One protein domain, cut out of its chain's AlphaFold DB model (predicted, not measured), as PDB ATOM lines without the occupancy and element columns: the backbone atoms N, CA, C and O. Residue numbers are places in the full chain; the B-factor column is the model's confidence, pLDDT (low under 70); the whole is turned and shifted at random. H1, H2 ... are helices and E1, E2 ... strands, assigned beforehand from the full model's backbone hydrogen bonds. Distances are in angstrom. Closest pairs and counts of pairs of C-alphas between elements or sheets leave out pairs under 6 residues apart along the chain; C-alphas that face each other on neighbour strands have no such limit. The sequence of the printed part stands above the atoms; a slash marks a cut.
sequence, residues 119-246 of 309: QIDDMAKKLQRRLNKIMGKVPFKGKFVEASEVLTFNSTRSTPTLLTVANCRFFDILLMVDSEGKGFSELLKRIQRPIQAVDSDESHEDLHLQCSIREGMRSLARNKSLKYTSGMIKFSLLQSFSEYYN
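AT A GLANCE: This is residues 119 to 246 of the 309 residues of an uncharacterized protein of Faecalibacterium prausnitzii (UniProt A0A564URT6). A small strand hairpin, E1 and E2, sits at one edge of a helical body, in which H3, H4 and H6 pack on the long helix H5, with H6 folding back along the later part of H5. H1 packs on H3 and H6 with its later residues, and the short H2 packs on H1. The printed part has 128 residues with six named helices and two named strands, in the order H1 E1 E2 H2 H3 H4 H5 H6; the sheet, E1 - E2, is antiparallel and the class is mostly helix. The whole is compact, with a radius of gyration of the C-alphas of 15.0 A and spans of 51 by 37 by 23 A.

HOW THE PARTS SIT: E1, residues 137 to 140, and E2, residues 143 to 146, form an antiparallel hairpin, their directions at 135 degrees, with N 138 and O 145 2.9 A apart and N 140 and O 143 2.8 A apart, both within hydrogen-bond range. The closest C-alphas of E1 and H6, residues 230 to 240, are those of Val 138 and Met 232, 5.6 A apart. H1, residues 119 to 135, touches H6 with residues 134 to 135 alone, about perpendicular at 79 degrees; the closest C-alphas, of Met 135 and Ser 236, are 4.9 A apart. H1 touches H2, residues 147 to 152, with residues 128 to 135 alone, at a shallow tilt of 32 degrees, opposite ways; the closest C-alphas are those of Gln 128 and Ser 148, 4.9 A. H3, residues 165 to 175, touches H1 about perpendicular at 87 degrees, closest at the C-alphas of Arg 130 and Leu 174, 6.3 A. H5, residues 201 to 222, and H6 form a helical hairpin at a shallow tilt of 28 degrees; the closest C-alphas are those of Ala 221 and Ser 230, 5.6 A. H5 touches H3 at a steep tilt of 55 degrees, opposite ways, closest at the C-alphas of Phe 170 and Gly 216, 4.5 A. H4, residues 182 to 192, touches H5 about perpendicular at 84 degrees, closest at the C-alphas of Ile 191 and Gln 210, 5.4 A. H1 and H5 are only just apart, closest at 8.0 A. Every O i to N i+4 pair is within hydrogen-bond range in H1, H3, H4 and H6; in H2 it is 1 of 2, in H5 16 of 18.

IN THESE COORDINATES: H1 begins at C-alpha 119, (-21.296, -41.571, -31.194), and is 24.1 A long. H5, the longest helix, runs 31.8 A from C-alpha 201 at (-15.719, -8.108, -43.729). H3 is 14.9 A long, H4 15.9 A and H6 15.1 A, ending at C-alpha 240, (-3.313, -26.925, -48.668).

THE WHOLE: The C-alphas of Ser 158 and Asp 199, the two farthest apart, are 51.5 A apart. The printed part has no cut; the link H2 to H3, residues 153 to 164, is long. Residues 178 to 183, of which 182 to 183 belong to H4, stand free. The mean pLDDT of the printed part is 73.1; 48 residues are under 70, among them 152 to 159, 194 to 209 and 234 to 246.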
ATOM      1  N   GLN A 119     -21.407 -43.041 -31.094       75.31
ATOM      2  CA  GLN A 119     -21.296 -41.571 -31.194       75.31
ATOM      3  C   GLN A 119     -19.860 -41.017 -31.145       75.31
ATOM      4  O   GLN A 119     -19.495 -40.139 -31.933       75.31
ATOM      5  N   ILE A 120     -19.028 -41.518 -30.225       81.31
ATOM      6  CA  ILE A 120     -17.647 -41.033 -30.075       81.31
ATOM      7  C   ILE A 120     -16.790 -41.479 -31.263       81.31
ATOM      8  O   ILE A 120     -15.982 -40.705 -31.776       81.31
ATOM      9  N   ASP A 121     -16.991 -42.708 -31.734       82.81
ATOM     10  CA  ASP A 121     -16.274 -43.242 -32.890       82.81
ATOM     11  C   ASP A 121     -16.698 -42.567 -34.194       82.81
ATOM     12  O   ASP A 121     -15.861 -42.340 -35.068       82.81
ATOM     13  N   ASP A 122     -17.962 -42.174 -34.322       84.31
ATOM     14  CA  ASP A 122     -18.452 -41.426 -35.477       84.31
ATOM     15  C   ASP A 122     -17.853 -40.018 -35.534       84.31
ATOM     16  O   ASP A 122     -17.429 -39.574 -36.605       84.31
ATOM     17  N   MET A 123     -17.715 -39.336 -34.392       84.06
ATOM     18  CA  MET A 123     -16.960 -38.080 -34.332       84.06
ATOM     19  C   MET A 123     -15.481 -38.272 -34.650       84.06
ATOM     20  O   MET A 123     -14.920 -37.462 -35.385       84.06
ATOM     21  N   ALA A 124     -14.849 -39.327 -34.125       87.94
ATOM     22  CA  ALA A 124     -13.452 -39.625 -34.424       87.94
ATOM     23  C   ALA A 124     -13.264 -39.822 -35.936       87.94
ATOM     24  O   ALA A 124     -12.439 -39.149 -36.551       87.94
ATOM     25  N   LYS A 125     -14.104 -40.648 -36.573       88.62
ATOM     26  CA  LYS A 125     -14.114 -40.850 -38.033       88.62
ATOM     27  C   LYS A 125     -14.381 -39.549 -38.790       88.62
ATOM     28  O   LYS A 125     -13.750 -39.297 -39.818       88.62
ATOM     29  N   LYS A 126     -15.309 -38.712 -38.311       87.81
ATOM     30  CA  LYS A 126     -15.609 -37.399 -38.905       87.81
ATOM     31  C   LYS A 126     -14.376 -36.496 -38.863       87.81
ATOM     32  O   LYS A 126     -14.025 -35.927 -39.896       87.81
ATOM     33  N   LEU A 127     -13.692 -36.419 -37.723       89.56
ATOM     34  CA  LEU A 127     -12.454 -35.659 -37.574       89.56
ATOM     35  C   LEU A 127     -11.356 -36.197 -38.497       89.56
ATOM     36  O   LEU A 127     -10.774 -35.421 -39.243       89.56
ATOM     37  N   GLN A 128     -11.123 -37.513 -38.512       90.56
ATOM     38  CA  GLN A 128     -10.118 -38.158 -39.367       90.56
ATOM     39  C   GLN A 128     -10.332 -37.823 -40.850       90.56
ATOM     40  O   GLN A 128      -9.412 -37.375 -41.529       90.56
ATOM     41  N   ARG A 129     -11.568 -37.959 -41.350       89.62
ATOM     42  CA  ARG A 129     -11.911 -37.612 -42.741       89.62
ATOM     43  C   ARG A 129     -11.643 -36.141 -43.054       89.62
ATOM     44  O   ARG A 129     -11.174 -35.824 -44.144       89.62
ATOM     45  N   ARG A 130     -11.977 -35.240 -42.128       89.94
ATOM     46  CA  ARG A 130     -11.787 -33.792 -42.301       89.94
ATOM     47  C   ARG A 130     -10.309 -33.405 -42.236       89.94
ATOM     48  O   ARG A 130      -9.868 -32.601 -43.049       89.94
ATOM     49  N   LEU A 131      -9.543 -34.051 -41.362       90.88
ATOM     50  CA  LEU A 131      -8.095 -33.902 -41.274       90.88
ATOM     51  C   LEU A 131      -7.411 -34.322 -42.580       90.88
ATOM     52  O   LEU A 131      -6.610 -33.559 -43.105       90.88
ATOM     53  N   ASN A 132      -7.789 -35.470 -43.150       90.88
ATOM     54  CA  ASN A 132      -7.253 -35.933 -44.438       90.88
ATOM     55  C   ASN A 132      -7.584 -34.974 -45.581       90.88
ATOM     56  O   ASN A 132      -6.747 -34.723 -46.436       90.88
ATOM     57  N   LYS A 133      -8.791 -34.396 -45.588       88.62
ATOM     58  CA  LYS A 133      -9.179 -33.411 -46.609       88.62
ATOM     59  C   LYS A 133      -8.365 -32.122 -46.543       88.62
ATOM     60  O   LYS A 133      -8.135 -31.527 -47.587       88.62
ATOM     61  N   ILE A 134      -7.968 -31.684 -45.347       85.50
ATOM     62  CA  ILE A 134      -7.147 -30.480 -45.194       85.50
ATOM     63  C   ILE A 134      -5.678 -30.799 -45.433       85.50
ATOM     64  O   ILE A 134      -5.050 -30.144 -46.249       85.50
ATOM     65  N   MET A 135      -5.132 -31.797 -44.742       84.69
ATOM     66  CA  MET A 135      -3.691 -32.059 -44.710       84.69
ATOM     67  C   MET A 135      -3.186 -32.979 -45.825       84.69
ATOM     68  O   MET A 135      -1.977 -33.034 -46.054       84.69
ATOM     69  N   GLY A 136      -4.080 -33.731 -46.468       85.75
ATOM     70  CA  GLY A 136      -3.729 -34.731 -47.468       85.75
ATOM     71  C   GLY A 136      -2.915 -35.896 -46.902       85.75
ATOM     72  O   GLY A 136      -3.058 -36.301 -45.742       85.75
ATOM     73  N   LYS A 137      -2.044 -36.440 -47.756       85.06
ATOM     74  CA  LYS A 137      -1.107 -37.504 -47.392       85.06
ATOM     75  C   LYS A 137       0.204 -36.916 -46.900       85.06
ATOM     76  O   LYS A 137       0.736 -35.991 -47.502       85.06
ATOM     77  N   VAL A 138       0.776 -37.520 -45.864       80.06
ATOM     78  CA  VAL A 138       2.044 -37.091 -45.263       80.06
ATOM     79  C   VAL A 138       3.091 -38.205 -45.322       80.06
ATOM     80  O   VAL A 138       2.742 -39.385 -45.205       80.06
ATOM     81  N   PRO A 139       4.383 -37.868 -45.495       78.75
ATOM     82  CA  PRO A 139       5.454 -38.853 -45.440       78.75
ATOM     83  C   PRO A 139       5.657 -39.320 -43.994       78.75
ATOM     84  O   PRO A 139       6.083 -38.544 -43.145       78.75
ATOM     85  N   PHE A 140       5.384 -40.591 -43.704       81.56
ATOM     86  CA  PHE A 140       5.518 -41.202 -42.382       81.56
ATOM     87  C   PHE A 140       6.133 -42.601 -42.495       81.56
ATOM     88  O   PHE A 140       5.641 -43.454 -43.233       81.56
ATOM     89  N   LYS A 141       7.228 -42.850 -41.762       82.44
ATOM     90  CA  LYS A 141       7.944 -44.145 -41.745       82.44
ATOM     91  C   LYS A 141       8.248 -44.708 -43.150       82.44
ATOM     92  O   LYS A 141       8.048 -45.890 -43.411       82.44
ATOM     93  N   GLY A 142       8.708 -43.849 -44.063       76.81
ATOM     94  CA  GLY A 142       9.106 -44.244 -45.422       76.81
ATOM     95  C   GLY A 142       7.953 -44.488 -46.404       76.81
ATOM     96  O   GLY A 142       8.201 -44.974 -47.504       76.81
ATOM     97  N   LYS A 143       6.704 -44.164 -46.043       84.62
ATOM     98  CA  LYS A 143       5.531 -44.237 -46.932       84.62
ATOM     99  C   LYS A 143       4.708 -42.953 -46.857       84.62
ATOM    100  O   LYS A 143       4.803 -42.219 -45.881       84.62
ATOM    101  N   PHE A 144       3.878 -42.700 -47.866       83.94
ATOM    102  CA  PHE A 144       2.853 -41.658 -47.801       83.94
ATOM    103  C   PHE A 144       1.551 -42.259 -47.275       83.94
ATOM    104  O   PHE A 144       0.985 -43.148 -47.912       83.94
ATOM    105  N   VAL A 145       1.100 -41.777 -46.121       85.44
ATOM    106  CA  VAL A 145      -0.124 -42.231 -45.441       85.44
ATOM    107  C   VAL A 145      -1.093 -41.071 -45.280       85.44
ATOM    108  O   VAL A 145      -0.676 -39.913 -45.315       85.44
ATOM    109  N   GLU A 146      -2.378 -41.359 -45.094       91.31
ATOM    110  CA  GLU A 146      -3.352 -40.316 -44.769       91.31
ATOM    111  C   GLU A 146      -2.987 -39.635 -43.441       91.31
ATOM    112  O   GLU A 146      -2.589 -40.310 -42.487       91.31
ATOM    113  N   ALA A 147      -3.142 -38.310 -43.344       89.06
ATOM    114  CA  ALA A 147      -2.777 -37.565 -42.137       89.06
ATOM    115  C   ALA A 147      -3.386 -38.178 -40.865       89.06
ATOM    116  O   ALA A 147      -2.699 -38.315 -39.856       89.06
ATOM    117  N   SER A 148      -4.638 -38.631 -40.916       90.50
ATOM    118  CA  SER A 148      -5.346 -39.274 -39.809       90.50
ATOM    119  C   SER A 148      -4.717 -40.567 -39.302       90.50
ATOM    120  O   SER A 148      -4.934 -40.933 -38.146       90.50
ATOM    121  N   GLU A 149      -3.969 -41.287 -40.141       86.56
ATOM    122  CA  GLU A 149      -3.297 -42.518 -39.721       86.56
ATOM    123  C   GLU A 149      -2.245 -42.205 -38.657       86.56
ATOM    124  O   GLU A 149      -2.192 -42.889 -37.637       86.56
ATOM    125  N   VAL A 150      -1.498 -41.105 -38.818       84.50
ATOM    126  CA  VAL A 150      -0.514 -40.629 -37.829       84.50
ATOM    127  C   VAL A 150      -1.171 -40.391 -36.465       84.50
ATOM    128  O   VAL A 150      -0.619 -40.784 -35.438       84.50
ATOM    129  N   LEU A 151      -2.375 -39.808 -36.454       79.38
ATOM    130  CA  LEU A 151      -3.151 -39.551 -35.238       79.38
ATOM    131  C   LEU A 151      -3.700 -40.845 -34.608       79.38
ATOM    132  O   LEU A 151      -3.674 -41.008 -33.387       79.38
ATOM    133  N   THR A 152      -4.167 -41.783 -35.433       67.81
ATOM    134  CA  THR A 152      -4.803 -43.034 -34.982       67.81
ATOM    135  C   THR A 152      -3.792 -44.011 -34.382       67.81
ATOM    136  O   THR A 152      -4.099 -44.669 -33.390       67.81
ATOM    137  N   PHE A 153      -2.557 -44.049 -34.896       57.72
ATOM    138  CA  PHE A 153      -1.476 -44.878 -34.344       57.72
ATOM    139  C   PHE A 153      -1.073 -44.530 -32.899       57.72
ATOM    140  O   PHE A 153      -0.291 -45.274 -32.304       57.72
ATOM    141  N   ASN A 154      -1.570 -43.425 -32.333       57.69
ATOM    142  CA  ASN A 154      -1.237 -42.993 -30.974       57.69
ATOM    143  C   ASN A 154      -2.372 -43.190 -29.959       57.69
ATOM    144  O   ASN A 154      -2.105 -43.174 -28.762       57.69
ATOM    145  N   SER A 155      -3.619 -43.400 -30.396       57.84
ATOM    146  CA  SER A 155      -4.764 -43.458 -29.482       57.84
ATOM    147  C   SER A 155      -5.072 -44.899 -29.069       57.84
ATOM    148  O   SER A 155      -5.773 -45.620 -29.777       57.84
ATOM    149  N   THR A 156      -4.579 -45.327 -27.904       59.78
ATOM    150  CA  THR A 156      -5.063 -46.552 -27.238       59.78
ATOM    151  C   THR A 156      -5.750 -46.211 -25.915       59.78
ATOM    152  O   THR A 156      -5.586 -45.114 -25.379       59.78
ATOM    153  N   ARG A 157      -6.542 -47.148 -25.371       56.78
ATOM    154  CA  ARG A 157      -7.203 -46.981 -24.061       56.78
ATOM    155  C   ARG A 157      -6.217 -46.960 -22.884       56.78
ATOM    156  O   ARG A 157      -6.550 -46.386 -21.855       56.78
ATOM    157  N   SER A 158      -5.038 -47.569 -23.021       58.88
ATOM    158  CA  SER A 158      -4.014 -47.643 -21.967       58.88
ATOM    159  C   SER A 158      -2.992 -46.505 -22.031       58.88
ATOM    160  O   SER A 158      -2.439 -46.134 -21.002       58.88
ATOM    161  N   THR A 159      -2.761 -45.932 -23.214       66.19
ATOM    162  CA  THR A 159      -1.894 -44.763 -23.420       66.19
ATOM    163  C   THR A 159      -2.655 -43.731 -24.252       66.19
ATOM    164  O   THR A 159      -2.564 -43.745 -25.486       66.19
ATOM    165  N   PRO A 160      -3.480 -42.884 -23.615       71.12
ATOM    166  CA  PRO A 160      -4.279 -41.918 -24.346       71.12
ATOM    167  C   PRO A 160      -3.382 -40.850 -24.971       71.12
ATOM    168  O   PRO A 160      -2.531 -40.277 -24.298       71.12
ATOM    169  N   THR A 161      -3.616 -40.533 -26.245       83.25
ATOM    170  CA  THR A 161      -3.050 -39.329 -26.860       83.25
ATOM    171  C   THR A 161      -3.538 -38.105 -26.097       83.25
ATOM    172  O   THR A 161      -4.750 -37.894 -25.989       83.25
ATOM    173  N   LEU A 162      -2.607 -37.305 -25.601       85.50
ATOM    174  CA  LEU A 162      -2.889 -36.054 -24.918       85.50
ATOM    175  C   LEU A 162      -2.867 -34.901 -25.925       85.50
ATOM    176  O   LEU A 162      -1.987 -34.831 -26.782       85.50
ATOM    177  N   LEU A 163      -3.887 -34.051 -25.882       85.31
ATOM    178  CA  LEU A 163      -4.047 -32.889 -26.751       85.31
ATOM    179  C   LEU A 163      -3.775 -31.616 -25.965       85.31
ATOM    180  O   LEU A 163      -4.278 -31.469 -24.854       85.31
ATOM    181  N   THR A 164      -3.081 -30.666 -26.581       82.44
ATOM    182  CA  THR A 164      -2.990 -29.305 -26.048       82.44
ATOM    183  C   THR A 164      -4.261 -28.519 -26.370       82.44
ATOM    184  O   THR A 164      -5.075 -28.919 -27.218       82.44
ATOM    185  N   VAL A 165      -4.418 -27.353 -25.744       76.25
ATOM    186  CA  VAL A 165      -5.508 -26.413 -26.046       76.25
ATOM    187  C   VAL A 165      -5.503 -26.018 -27.528       76.25
ATOM    188  O   VAL A 165      -6.553 -26.038 -28.174       76.25
ATOM    189  N   ALA A 166      -4.328 -25.750 -28.106       72.69
ATOM    190  CA  ALA A 166      -4.188 -25.404 -29.520       72.69
ATOM    191  C   ALA A 166      -4.667 -26.532 -30.454       72.69
ATOM    192  O   ALA A 166      -5.363 -26.275 -31.440       72.69
ATOM    193  N   ASN A 167      -4.381 -27.797 -30.116       86.38
ATOM    194  CA  ASN A 167      -4.902 -28.929 -30.888       86.38
ATOM    195  C   ASN A 167      -6.430 -29.022 -30.793       86.38
ATOM    196  O   ASN A 167      -7.093 -29.284 -31.797       86.38
ATOM    197  N   CYS A 168      -6.990 -28.794 -29.601       82.25
ATOM    198  CA  CYS A 168      -8.436 -28.796 -29.395       82.25
ATOM    199  C   CYS A 168      -9.121 -27.703 -30.228       82.25
ATOM    200  O   CYS A 168     -10.097 -27.997 -30.910       82.25
ATOM    201  N   ARG A 169      -8.576 -26.477 -30.254       78.94
ATOM    202  CA  ARG A 169      -9.086 -25.369 -31.088       78.94
ATOM    203  C   ARG A 169      -9.075 -25.721 -32.571       78.94
ATOM    204  O   ARG A 169     -10.063 -25.504 -33.270       78.94
ATOM    205  N   PHE A 170      -7.991 -26.328 -33.046       86.31
ATOM    206  CA  PHE A 170      -7.910 -26.787 -34.428       86.31
ATOM    207  C   PHE A 170      -8.991 -27.821 -34.748       86.31
ATOM    208  O   PHE A 170      -9.746 -27.664 -35.707       86.31
ATOM    209  N   PHE A 171      -9.111 -28.862 -33.924       89.00
ATOM    210  CA  PHE A 171     -10.126 -29.896 -34.109       89.00
ATOM    211  C   PHE A 171     -11.549 -29.354 -33.964       89.00
ATOM    212  O   PHE A 171     -12.446 -29.836 -34.654       89.00
ATOM    213  N   ASP A 172     -11.754 -28.318 -33.154       82.44
ATOM    214  CA  ASP A 172     -13.031 -27.629 -33.038       82.44
ATOM    215  C   ASP A 172     -13.423 -26.976 -34.355       82.44
ATOM    216  O   ASP A 172     -14.545 -27.212 -34.796       82.44
ATOM    217  N   ILE A 173     -12.513 -26.269 -35.034       80.62
ATOM    218  CA  ILE A 173     -12.760 -25.722 -36.381       80.62
ATOM    219  C   ILE A 173     -13.121 -26.854 -37.347       80.62
ATOM    220  O   ILE A 173     -14.097 -26.767 -38.097       80.62
ATOM    221  N   LEU A 174     -12.388 -27.972 -37.279       86.88
ATOM    222  CA  LEU A 174     -12.690 -29.134 -38.112       86.88
ATOM    223  C   LEU A 174     -14.045 -29.740 -37.778       86.88
ATOM    224  O   LEU A 174     -14.673 -30.292 -38.668       86.88
ATOM    225  N   LEU A 175     -14.531 -29.671 -36.541       80.50
ATOM    226  CA  LEU A 175     -15.792 -30.281 -36.118       80.50
ATOM    227  C   LEU A 175     -16.981 -29.311 -36.110       80.50
ATOM    228  O   LEU A 175     -18.110 -29.796 -36.145       80.50
ATOM    229  N   MET A 176     -16.748 -27.991 -36.154       70.31
ATOM    230  CA  MET A 176     -17.755 -26.915 -36.075       70.31
ATOM    231  C   MET A 176     -18.800 -26.966 -37.186       70.31
ATOM    232  O   MET A 176     -19.877 -26.408 -37.035       70.31
ATOM    233  N   VAL A 177     -18.518 -27.656 -38.288       55.81
ATOM    234  CA  VAL A 177     -19.456 -27.714 -39.400       55.81
ATOM    235  C   VAL A 177     -20.577 -28.733 -39.166       55.81
ATOM    236  O   VAL A 177     -20.303 -29.948 -39.106       55.81
ATOM    237  N   ASP A 178     -21.796 -28.183 -39.199       56.12
ATOM    238  CA  ASP A 178     -23.149 -28.745 -39.277       56.12
ATOM    239  C   ASP A 178     -23.311 -30.204 -39.721       56.12
ATOM    240  O   ASP A 178     -22.572 -30.776 -40.537       56.12
ATOM    241  N   SER A 179     -24.382 -30.775 -39.179       44.38
ATOM    242  CA  SER A 179     -24.996 -32.077 -39.441       44.38
ATOM    243  C   SER A 179     -25.295 -32.373 -40.921       44.38
ATOM    244  O   SER A 179     -25.438 -33.544 -41.261       44.38
ATOM    245  N   GLU A 180     -25.303 -31.374 -41.814       40.38
ATOM    246  CA  GLU A 180     -25.712 -31.522 -43.227       40.38
ATOM    247  C   GLU A 180     -24.574 -31.462 -44.269       40.38
ATOM    248  O   GLU A 180     -24.812 -31.468 -45.476       40.38
ATOM    249  N   GLY A 181     -23.306 -31.397 -43.851       49.25
ATOM    250  CA  GLY A 181     -22.155 -31.530 -44.762       49.25
ATOM    251  C   GLY A 181     -21.825 -30.315 -45.649       49.25
ATOM    252  O   GLY A 181     -20.667 -30.188 -46.054       49.25
ATOM    253  N   LYS A 182     -22.764 -29.384 -45.877       54.47
ATOM    254  CA  LYS A 182     -22.567 -28.180 -46.714       54.47
ATOM    255  C   LYS A 182     -21.476 -27.234 -46.204       54.47
ATOM    256  O   LYS A 182     -20.682 -26.733 -47.000       54.47
ATOM    257  N   GLY A 183     -21.356 -27.026 -44.894       70.50
ATOM    258  CA  GLY A 183     -20.395 -26.036 -44.395       70.50
ATOM    259  C   GLY A 183     -18.925 -26.492 -44.406       70.50
ATOM    260  O   GLY A 183     -18.047 -25.662 -44.225       70.50
ATOM    261  N   PHE A 184     -18.604 -27.775 -44.651       79.81
ATOM    262  CA  PHE A 184     -17.204 -28.242 -44.650       79.81
ATOM    263  C   PHE A 184     -16.628 -28.128 -46.050       79.81
ATOM    264  O   PHE A 184     -15.473 -27.762 -46.210       79.81
ATOM    265  N   SER A 185     -17.447 -28.386 -47.072       80.25
ATOM    266  CA  SER A 185     -17.122 -27.952 -48.428       80.25
ATOM    267  C   SER A 185     -16.937 -26.440 -48.503       80.25
ATOM    268  O   SER A 185     -16.032 -25.996 -49.198       80.25
ATOM    269  N   GLU A 186     -17.741 -25.659 -47.772       81.62
ATOM    270  CA  GLU A 186     -17.564 -24.206 -47.738       81.62
ATOM    271  C   GLU A 186     -16.291 -23.795 -46.996       81.62
ATOM    272  O   GLU A 186     -15.516 -23.005 -47.521       81.62
ATOM    273  N   LEU A 187     -16.000 -24.414 -45.847       83.00
ATOM    274  CA  LEU A 187     -14.722 -24.250 -45.153       83.00
ATOM    275  C   LEU A 187     -13.533 -24.514 -46.089       83.00
ATOM    276  O   LEU A 187     -12.616 -23.704 -46.148       83.00
ATOM    277  N   LEU A 188     -13.552 -25.614 -46.851       81.62
ATOM    278  CA  LEU A 188     -12.475 -25.926 -47.796       81.62
ATOM    279  C   LEU A 188     -12.323 -24.856 -48.878       81.62
ATOM    280  O   LEU A 188     -11.198 -24.469 -49.176       81.62
ATOM    281  N   LYS A 189     -13.433 -24.349 -49.428       81.50
ATOM    282  CA  LYS A 189     -13.390 -23.244 -50.393       81.50
ATOM    283  C   LYS A 189     -12.757 -22.005 -49.769       81.50
ATOM    284  O   LYS A 189     -11.817 -21.484 -50.343       81.50
ATOM    285  N   ARG A 190     -13.219 -21.575 -48.591       77.12
ATOM    286  CA  ARG A 190     -12.699 -20.394 -47.873       77.12
ATOM    287  C   ARG A 190     -11.206 -20.513 -47.537       77.12
ATOM    288  O   ARG A 190     -10.468 -19.542 -47.639       77.12
ATOM    289  N   ILE A 191     -10.744 -21.719 -47.200       73.81
ATOM    290  CA  ILE A 191      -9.323 -22.010 -46.948       73.81
ATOM    291  C   ILE A 191      -8.474 -21.885 -48.221       73.81
ATOM    292  O   ILE A 191      -7.326 -21.456 -48.148       73.81
ATOM    293  N   GLN A 192      -9.025 -22.296 -49.366       71.44
ATOM    294  CA  GLN A 192      -8.332 -22.331 -50.658       71.44
ATOM    295  C   GLN A 192      -8.493 -21.047 -51.476       71.44
ATOM    296  O   GLN A 192      -7.854 -20.918 -52.517       71.44
ATOM    297  N   ARG A 193      -9.369 -20.126 -51.058       71.50
ATOM    298  CA  ARG A 193      -9.573 -18.854 -51.751       71.50
ATOM    299  C   ARG A 193      -8.308 -17.994 -51.623       71.50
ATOM    300  O   ARG A 193      -7.834 -17.810 -50.494       71.50
ATOM    301  N   PRO A 194      -7.818 -17.418 -52.735       64.44
ATOM    302  CA  PRO A 194      -6.840 -16.353 -52.665       64.44
ATOM    303  C   PRO A 194      -7.353 -15.221 -51.799       64.44
ATOM    304  O   PRO A 194      -8.506 -14.799 -51.931       64.44
ATOM    305  N   ILE A 195      -6.480 -14.724 -50.931       60.41
ATOM    306  CA  ILE A 195      -6.761 -13.529 -50.146       60.41
ATOM    307  C   ILE A 195      -6.694 -12.362 -51.129       60.41
ATOM    308  O   ILE A 195      -5.618 -11.972 -51.582       60.41
ATOM    309  N   GLN A 196      -7.861 -11.885 -51.555       51.72
ATOM    310  CA  GLN A 196      -7.967 -10.647 -52.322       51.72
ATOM    311  C   GLN A 196      -7.798  -9.462 -51.365       51.72
ATOM    312  O   GLN A 196      -8.000  -9.625 -50.162       51.72
ATOM    313  N   ALA A 197      -7.401  -8.301 -51.902       49.84
ATOM    314  CA  ALA A 197      -7.215  -7.073 -51.129       49.84
ATOM    315  C   ALA A 197      -8.389  -6.845 -50.162       49.84
ATOM    316  O   ALA A 197      -9.552  -7.089 -50.500       49.84
ATOM    317  N   VAL A 198      -8.036  -6.465 -48.940       53.12
ATOM    318  CA  VAL A 198      -8.841  -6.607 -47.730       53.12
ATOM    319  C   VAL A 198      -9.859  -5.467 -47.619       53.12
ATOM    320  O   VAL A 198      -9.830  -4.638 -46.721       53.12
ATOM    321  N   ASP A 199     -10.789  -5.427 -48.567       52.47
ATOM    322  CA  ASP A 199     -11.780  -4.352 -48.665       52.47
ATOM    323  C   ASP A 199     -13.166  -4.781 -48.131       52.47
ATOM    324  O   ASP A 199     -14.153  -4.062 -48.293       52.47
ATOM    325  N   SER A 200     -13.287  -5.972 -47.515       58.81
ATOM    326  CA  SER A 200     -14.577  -6.510 -47.041       58.81
ATOM    327  C   SER A 200     -14.498  -7.334 -45.751       58.81
ATOM    328  O   SER A 200     -13.552  -8.092 -45.532       58.81
ATOM    329  N   ASP A 201     -15.557  -7.285 -44.939       57.69
ATOM    330  CA  ASP A 201     -15.719  -8.108 -43.729       57.69
ATOM    331  C   ASP A 201     -15.522  -9.615 -43.995       57.69
ATOM    332  O   ASP A 201     -14.877 -10.304 -43.205       57.69
ATOM    333  N   GLU A 202     -16.012 -10.133 -45.130       61.62
ATOM    334  CA  GLU A 202     -15.860 -11.551 -45.499       61.62
ATOM    335  C   GLU A 202     -14.384 -11.922 -45.736       61.62
ATOM    336  O   GLU A 202     -13.940 -12.998 -45.330       61.62
ATOM    337  N   SER A 203     -13.594 -11.013 -46.322       63.06
ATOM    338  CA  SER A 203     -12.160 -11.233 -46.558       63.06
ATOM    339  C   SER A 203     -11.339 -11.284 -45.263       63.06
ATOM    340  O   SER A 203     -10.444 -12.123 -45.138       63.06
ATOM    341  N   HIS A 204     -11.691 -10.474 -44.256       58.28
ATOM    342  CA  HIS A 204     -11.066 -10.530 -42.930       58.28
ATOM    343  C   HIS A 204     -11.380 -11.838 -42.196       58.28
ATOM    344  O   HIS A 204     -10.494 -12.444 -41.586       58.28
ATOM    345  N   GLU A 205     -12.630 -12.302 -42.263       63.41
ATOM    346  CA  GLU A 205     -13.024 -13.575 -41.657       63.41
ATOM    347  C   GLU A 205     -12.319 -14.770 -42.317       63.41
ATOM    348  O   GLU A 205     -11.887 -15.695 -41.623       63.41
ATOM    349  N   ASP A 206     -12.169 -14.747 -43.645       67.19
ATOM    350  CA  ASP A 206     -11.436 -15.768 -44.399       67.19
ATOM    351  C   ASP A 206      -9.946 -15.781 -44.032       67.19
ATOM    352  O   ASP A 206      -9.393 -16.855 -43.774       67.19
ATOM    353  N   LEU A 207      -9.309 -14.611 -43.913       63.53
ATOM    354  CA  LEU A 207      -7.923 -14.489 -43.450       63.53
ATOM    355  C   LEU A 207      -7.749 -15.065 -42.037       63.53
ATOM    356  O   LEU A 207      -6.869 -15.905 -41.813       63.53
ATOM    357  N   HIS A 208      -8.607 -14.678 -41.089       64.88
ATOM    358  CA  HIS A 208      -8.560 -15.192 -39.718       64.88
ATOM    359  C   HIS A 208      -8.717 -16.723 -39.679       64.88
ATOM    360  O   HIS A 208      -7.990 -17.428 -38.968       64.88
ATOM    361  N   LEU A 209      -9.642 -17.261 -40.477       69.19
ATOM    362  CA  LEU A 209      -9.882 -18.695 -40.599       69.19
ATOM    363  C   LEU A 209      -8.674 -19.437 -41.185       69.19
ATOM    364  O   LEU A 209      -8.262 -20.464 -40.639       69.19
ATOM    365  N   GLN A 210      -8.074 -18.914 -42.258       70.44
ATOM    366  CA  GLN A 210      -6.861 -19.478 -42.850       70.44
ATOM    367  C   GLN A 210      -5.701 -19.485 -41.847       70.44
ATOM    368  O   GLN A 210      -5.046 -20.517 -41.679       70.44
ATOM    369  N   CYS A 211      -5.477 -18.381 -41.129       65.31
ATOM    370  CA  CYS A 211      -4.462 -18.286 -40.076       65.31
ATOM    371  C   CYS A 211      -4.699 -19.308 -38.957       65.31
ATOM    372  O   CYS A 211      -3.776 -20.036 -38.583       65.31
ATOM    373  N   SER A 212      -5.943 -19.440 -38.495       67.31
ATOM    374  CA  SER A 212      -6.327 -20.396 -37.450       67.31
ATOM    375  C   SER A 212      -6.078 -21.851 -37.867       67.31
ATOM    376  O   SER A 212      -5.591 -22.656 -37.075       67.31
ATOM    377  N   ILE A 213      -6.363 -22.205 -39.126       73.50
ATOM    378  CA  ILE A 213      -6.074 -23.540 -39.672       73.50
ATOM    379  C   ILE A 213      -4.566 -23.783 -39.773       73.50
ATOM    380  O   ILE A 213      -4.103 -24.860 -39.391       73.50
ATOM    381  N   ARG A 214      -3.787 -22.802 -40.252       73.19
ATOM    382  CA  ARG A 214      -2.322 -22.919 -40.357       73.19
ATOM    383  C   ARG A 214      -1.689 -23.135 -38.986       73.19
ATOM    384  O   ARG A 214      -0.868 -24.040 -38.835       73.19
ATOM    385  N   GLU A 215      -2.095 -22.352 -37.989       68.88
ATOM    386  CA  GLU A 215      -1.594 -22.502 -36.621       68.88
ATOM    387  C   GLU A 215      -2.035 -23.827 -36.000       68.88
ATOM    388  O   GLU A 215      -1.231 -24.551 -35.410       68.88
ATOM    389  N   GLY A 216      -3.282 -24.225 -36.245       74.50
ATOM    390  CA  GLY A 216      -3.783 -25.532 -35.860       74.50
ATOM    391  C   GLY A 216      -2.950 -26.687 -36.421       74.50
ATOM    392  O   GLY A 216      -2.573 -27.589 -35.671       74.50
ATOM    393  N   MET A 217      -2.569 -26.632 -37.699       79.12
ATOM    394  CA  MET A 217      -1.674 -27.619 -38.316       79.12
ATOM    395  C   MET A 217      -0.274 -27.606 -37.686       79.12
ATOM    396  O   MET A 217       0.270 -28.674 -37.408       79.12
ATOM    397  N   ARG A 218       0.305 -26.431 -37.408       77.44
ATOM    398  CA  ARG A 218       1.607 -26.314 -36.715       77.44
ATOM    399  C   ARG A 218       1.575 -26.908 -35.314       77.44
ATOM    400  O   ARG A 218       2.496 -27.641 -34.947       77.44
ATOM    401  N   SER A 219       0.487 -26.685 -34.579       80.25
ATOM    402  CA  SER A 219       0.316 -27.214 -33.224       80.25
ATOM    403  C   SER A 219       0.405 -28.745 -33.159       80.25
ATOM    404  O   SER A 219       0.817 -29.297 -32.137       80.25
ATOM    405  N   LEU A 220       0.076 -29.453 -34.249       86.19
ATOM    406  CA  LEU A 220       0.170 -30.913 -34.308       86.19
ATOM    407  C   LEU A 220       1.610 -31.419 -34.178       86.19
ATOM    408  O   LEU A 220       1.816 -32.478 -33.591       86.19
ATOM    409  N   ALA A 221       2.591 -30.690 -34.721       78.31
ATOM    410  CA  ALA A 221       4.009 -31.054 -34.637       78.31
ATOM    411  C   ALA A 221       4.687 -30.573 -33.349       78.31
ATOM    412  O   ALA A 221       5.720 -31.122 -32.975       78.31
ATOM    413  N   ARG A 222       4.119 -29.569 -32.664       74.75
ATOM    414  CA  ARG A 222       4.610 -29.129 -31.348       74.75
ATOM    415  C   ARG A 222       4.177 -30.074 -30.217       74.75
ATOM    416  O   ARG A 222       4.834 -30.136 -29.182       74.75
ATOM    417  N   ASN A 223       3.098 -30.835 -30.409       80.56
ATOM    418  CA  ASN A 223       2.607 -31.785 -29.414       80.56
ATOM    419  C   ASN A 223       3.477 -33.058 -29.361       80.56
ATOM    420  O   ASN A 223       3.526 -33.832 -30.316       80.56
ATOM    421  N   LYS A 224       4.086 -33.315 -28.196       80.44
ATOM    422  CA  LYS A 224       4.979 -34.464 -27.939       80.44
ATOM    423  C   LYS A 224       4.273 -35.828 -27.942       80.44
ATOM    424  O   LYS A 224       4.899 -36.843 -28.241       80.44
ATOM    425  N   SER A 225       2.985 -35.864 -27.613       80.75
ATOM    426  CA  SER A 225       2.129 -37.060 -27.672       80.75
ATOM    427  C   SER A 225       1.680 -37.393 -29.102       80.75
ATOM    428  O   SER A 225       1.247 -38.517 -29.390       80.75
ATOM    429  N   LEU A 226       1.780 -36.435 -30.025       84.25
ATOM    430  CA  LEU A 226       1.539 -36.630 -31.450       84.25
ATOM    431  C   LEU A 226       2.846 -36.953 -32.185       84.25
ATOM    432  O   LEU A 226       3.940 -36.604 -31.766       84.25
ATOM    433  N   LYS A 227       2.737 -37.682 -33.301       86.44
ATOM    434  CA  LYS A 227       3.896 -38.106 -34.112       86.44
ATOM    435  C   LYS A 227       4.087 -37.271 -35.378       86.44
ATOM    436  O   LYS A 227       4.820 -37.684 -36.279       86.44
ATOM    437  N   TYR A 228       3.412 -36.128 -35.475       83.56
ATOM    438  CA  TYR A 228       3.649 -35.211 -36.581       83.56
ATOM    439  C   TYR A 228       5.017 -34.559 -36.427       83.56
ATOM    440  O   TYR A 228       5.455 -34.242 -35.329       83.56
ATOM    441  N   THR A 229       5.686 -34.353 -37.554       76.25
ATOM    442  CA  THR A 229       6.973 -33.657 -37.608       76.25
ATOM    443  C   THR A 229       6.808 -32.340 -38.347       76.25
ATOM    444  O   THR A 229       5.938 -32.219 -39.215       76.25
ATOM    445  N   SER A 230       7.686 -31.374 -38.086       67.50
ATOM    446  CA  SER A 230       7.682 -30.090 -38.797       67.50
ATOM    447  C   SER A 230       7.785 -30.258 -40.319       67.50
ATOM    448  O   SER A 230       7.163 -29.505 -41.061       67.50
ATOM    449  N   GLY A 231       8.498 -31.288 -40.797       60.31
ATOM    450  CA  GLY A 231       8.579 -31.619 -42.224       60.31
ATOM    451  C   GLY A 231       7.240 -32.065 -42.820       60.31
ATOM    452  O   GLY A 231       6.870 -31.607 -43.899       60.31
ATOM    453  N   MET A 232       6.478 -32.896 -42.098       74.81
ATOM    454  CA  MET A 232       5.121 -33.287 -42.508       74.81
ATOM    455  C   MET A 232       4.187 -32.077 -42.546       74.81
ATOM    456  O   MET A 232       3.445 -31.917 -43.509       74.81
ATOM    457  N   ILE A 233       4.253 -31.203 -41.534       75.25
ATOM    458  CA  ILE A 233       3.418 -29.999 -41.486       75.25
ATOM    459  C   ILE A 233       3.764 -29.040 -42.619       75.25
ATOM    460  O   ILE A 233       2.856 -28.565 -43.295       75.25
ATOM    461  N   LYS A 234       5.053 -28.790 -42.878       63.75
ATOM    462  CA  LYS A 234       5.492 -27.943 -43.995       63.75
ATOM    463  C   LYS A 234       4.971 -28.480 -45.329       63.75
ATOM    464  O   LYS A 234       4.449 -27.708 -46.125       63.75
ATOM    465  N   PHE A 235       5.065 -29.791 -45.547       63.56
ATOM    466  CA  PHE A 235       4.536 -30.435 -46.747       63.56
ATOM    467  C   PHE A 235       3.016 -30.263 -46.875       63.56
ATOM    468  O   PHE A 235       2.544 -29.828 -47.922       63.56
ATOM    469  N   SER A 236       2.255 -30.536 -45.812       67.88
ATOM    470  CA  SER A 236       0.800 -30.353 -45.828       67.88
ATOM    471  C   SER A 236       0.408 -28.897 -46.066       67.88
ATOM    472  O   SER A 236      -0.448 -28.644 -46.897       67.88
ATOM    473  N   LEU A 237       1.060 -27.929 -45.414       65.94
ATOM    474  CA  LEU A 237       0.785 -26.505 -45.632       65.94
ATOM    475  C   LEU A 237       0.981 -26.100 -47.099       65.94
ATOM    476  O   LEU A 237       0.141 -25.388 -47.644       65.94
ATOM    477  N   LEU A 238       2.044 -26.585 -47.749       63.19
ATOM    478  CA  LEU A 238       2.295 -26.332 -49.172       63.19
ATOM    479  C   LEU A 238       1.205 -26.922 -50.074       63.19
ATOM    480  O   LEU A 238       0.839 -26.307 -51.071       63.19
ATOM    481  N   GLN A 239       0.675 -28.099 -49.729       66.88
ATOM    482  CA  GLN A 239      -0.426 -28.709 -50.476       66.88
ATOM    483  C   GLN A 239      -1.757 -27.982 -50.262       66.88
ATOM    484  O   GLN A 239      -2.532 -27.842 -51.204       66.88
ATOM    485  N   SER A 240      -2.035 -27.542 -49.033       64.94
ATOM    486  CA  SER A 240      -3.313 -26.925 -48.668       64.94
ATOM    487  C   SER A 240      -3.417 -25.453 -49.084       64.94
ATOM    488  O   SER A 240      -4.530 -24.972 -49.276       64.94
ATOM    489  N   PHE A 241      -2.287 -24.745 -49.214       64.75
ATOM    490  CA  PHE A 241      -2.212 -23.294 -49.437       64.75
ATOM    491  C   PHE A 241      -1.214 -22.948 -50.561       64.75
ATOM    492  O   PHE A 241      -0.184 -22.313 -50.330       64.75
ATOM    493  N   SER A 242      -1.504 -23.394 -51.786       50.91
ATOM    494  CA  SER A 242      -0.569 -23.428 -52.925       50.91
ATOM    495  C   SER A 242      -0.099 -22.074 -53.480       50.91
ATOM    496  O   SER A 242       0.756 -22.048 -54.359       50.91
ATOM    497  N   GLU A 243      -0.625 -20.948 -53.005       51.22
ATOM    498  CA  GLU A 243      -0.345 -19.621 -53.580       51.22
ATOM    499  C   GLU A 243       0.985 -18.993 -53.128       51.22
ATOM    500  O   GLU A 243       1.361 -17.935 -53.623       51.22
ATOM    501  N   TYR A 244       1.741 -19.637 -52.229       46.16
ATOM    502  CA  TYR A 244       2.765 -18.934 -51.442       46.16
ATOM    503  C   TYR A 244       4.239 -19.207 -51.737       46.16
ATOM    504  O   TYR A 244       5.084 -18.618 -51.069       46.16
ATOM    505  N   TYR A 245       4.598 -20.040 -52.715       39.25
ATOM    506  CA  TYR A 245       6.010 -20.407 -52.919       39.25
ATOM    507  C   TYR A 245       6.469 -20.320 -54.379       39.25
ATOM    508  O   TYR A 245       6.839 -21.317 -54.987       39.25
ATOM    509  N   ASN A 246       6.520 -19.096 -54.906       34.12
ATOM    510  CA  ASN A 246       7.503 -18.711 -55.924       34.12
ATOM    511  C   ASN A 246       8.342 -17.573 -55.320       34.12
ATOM    512  O   ASN A 246       7.794 -16.521 -55.006       34.12
TER     513      ASN A 246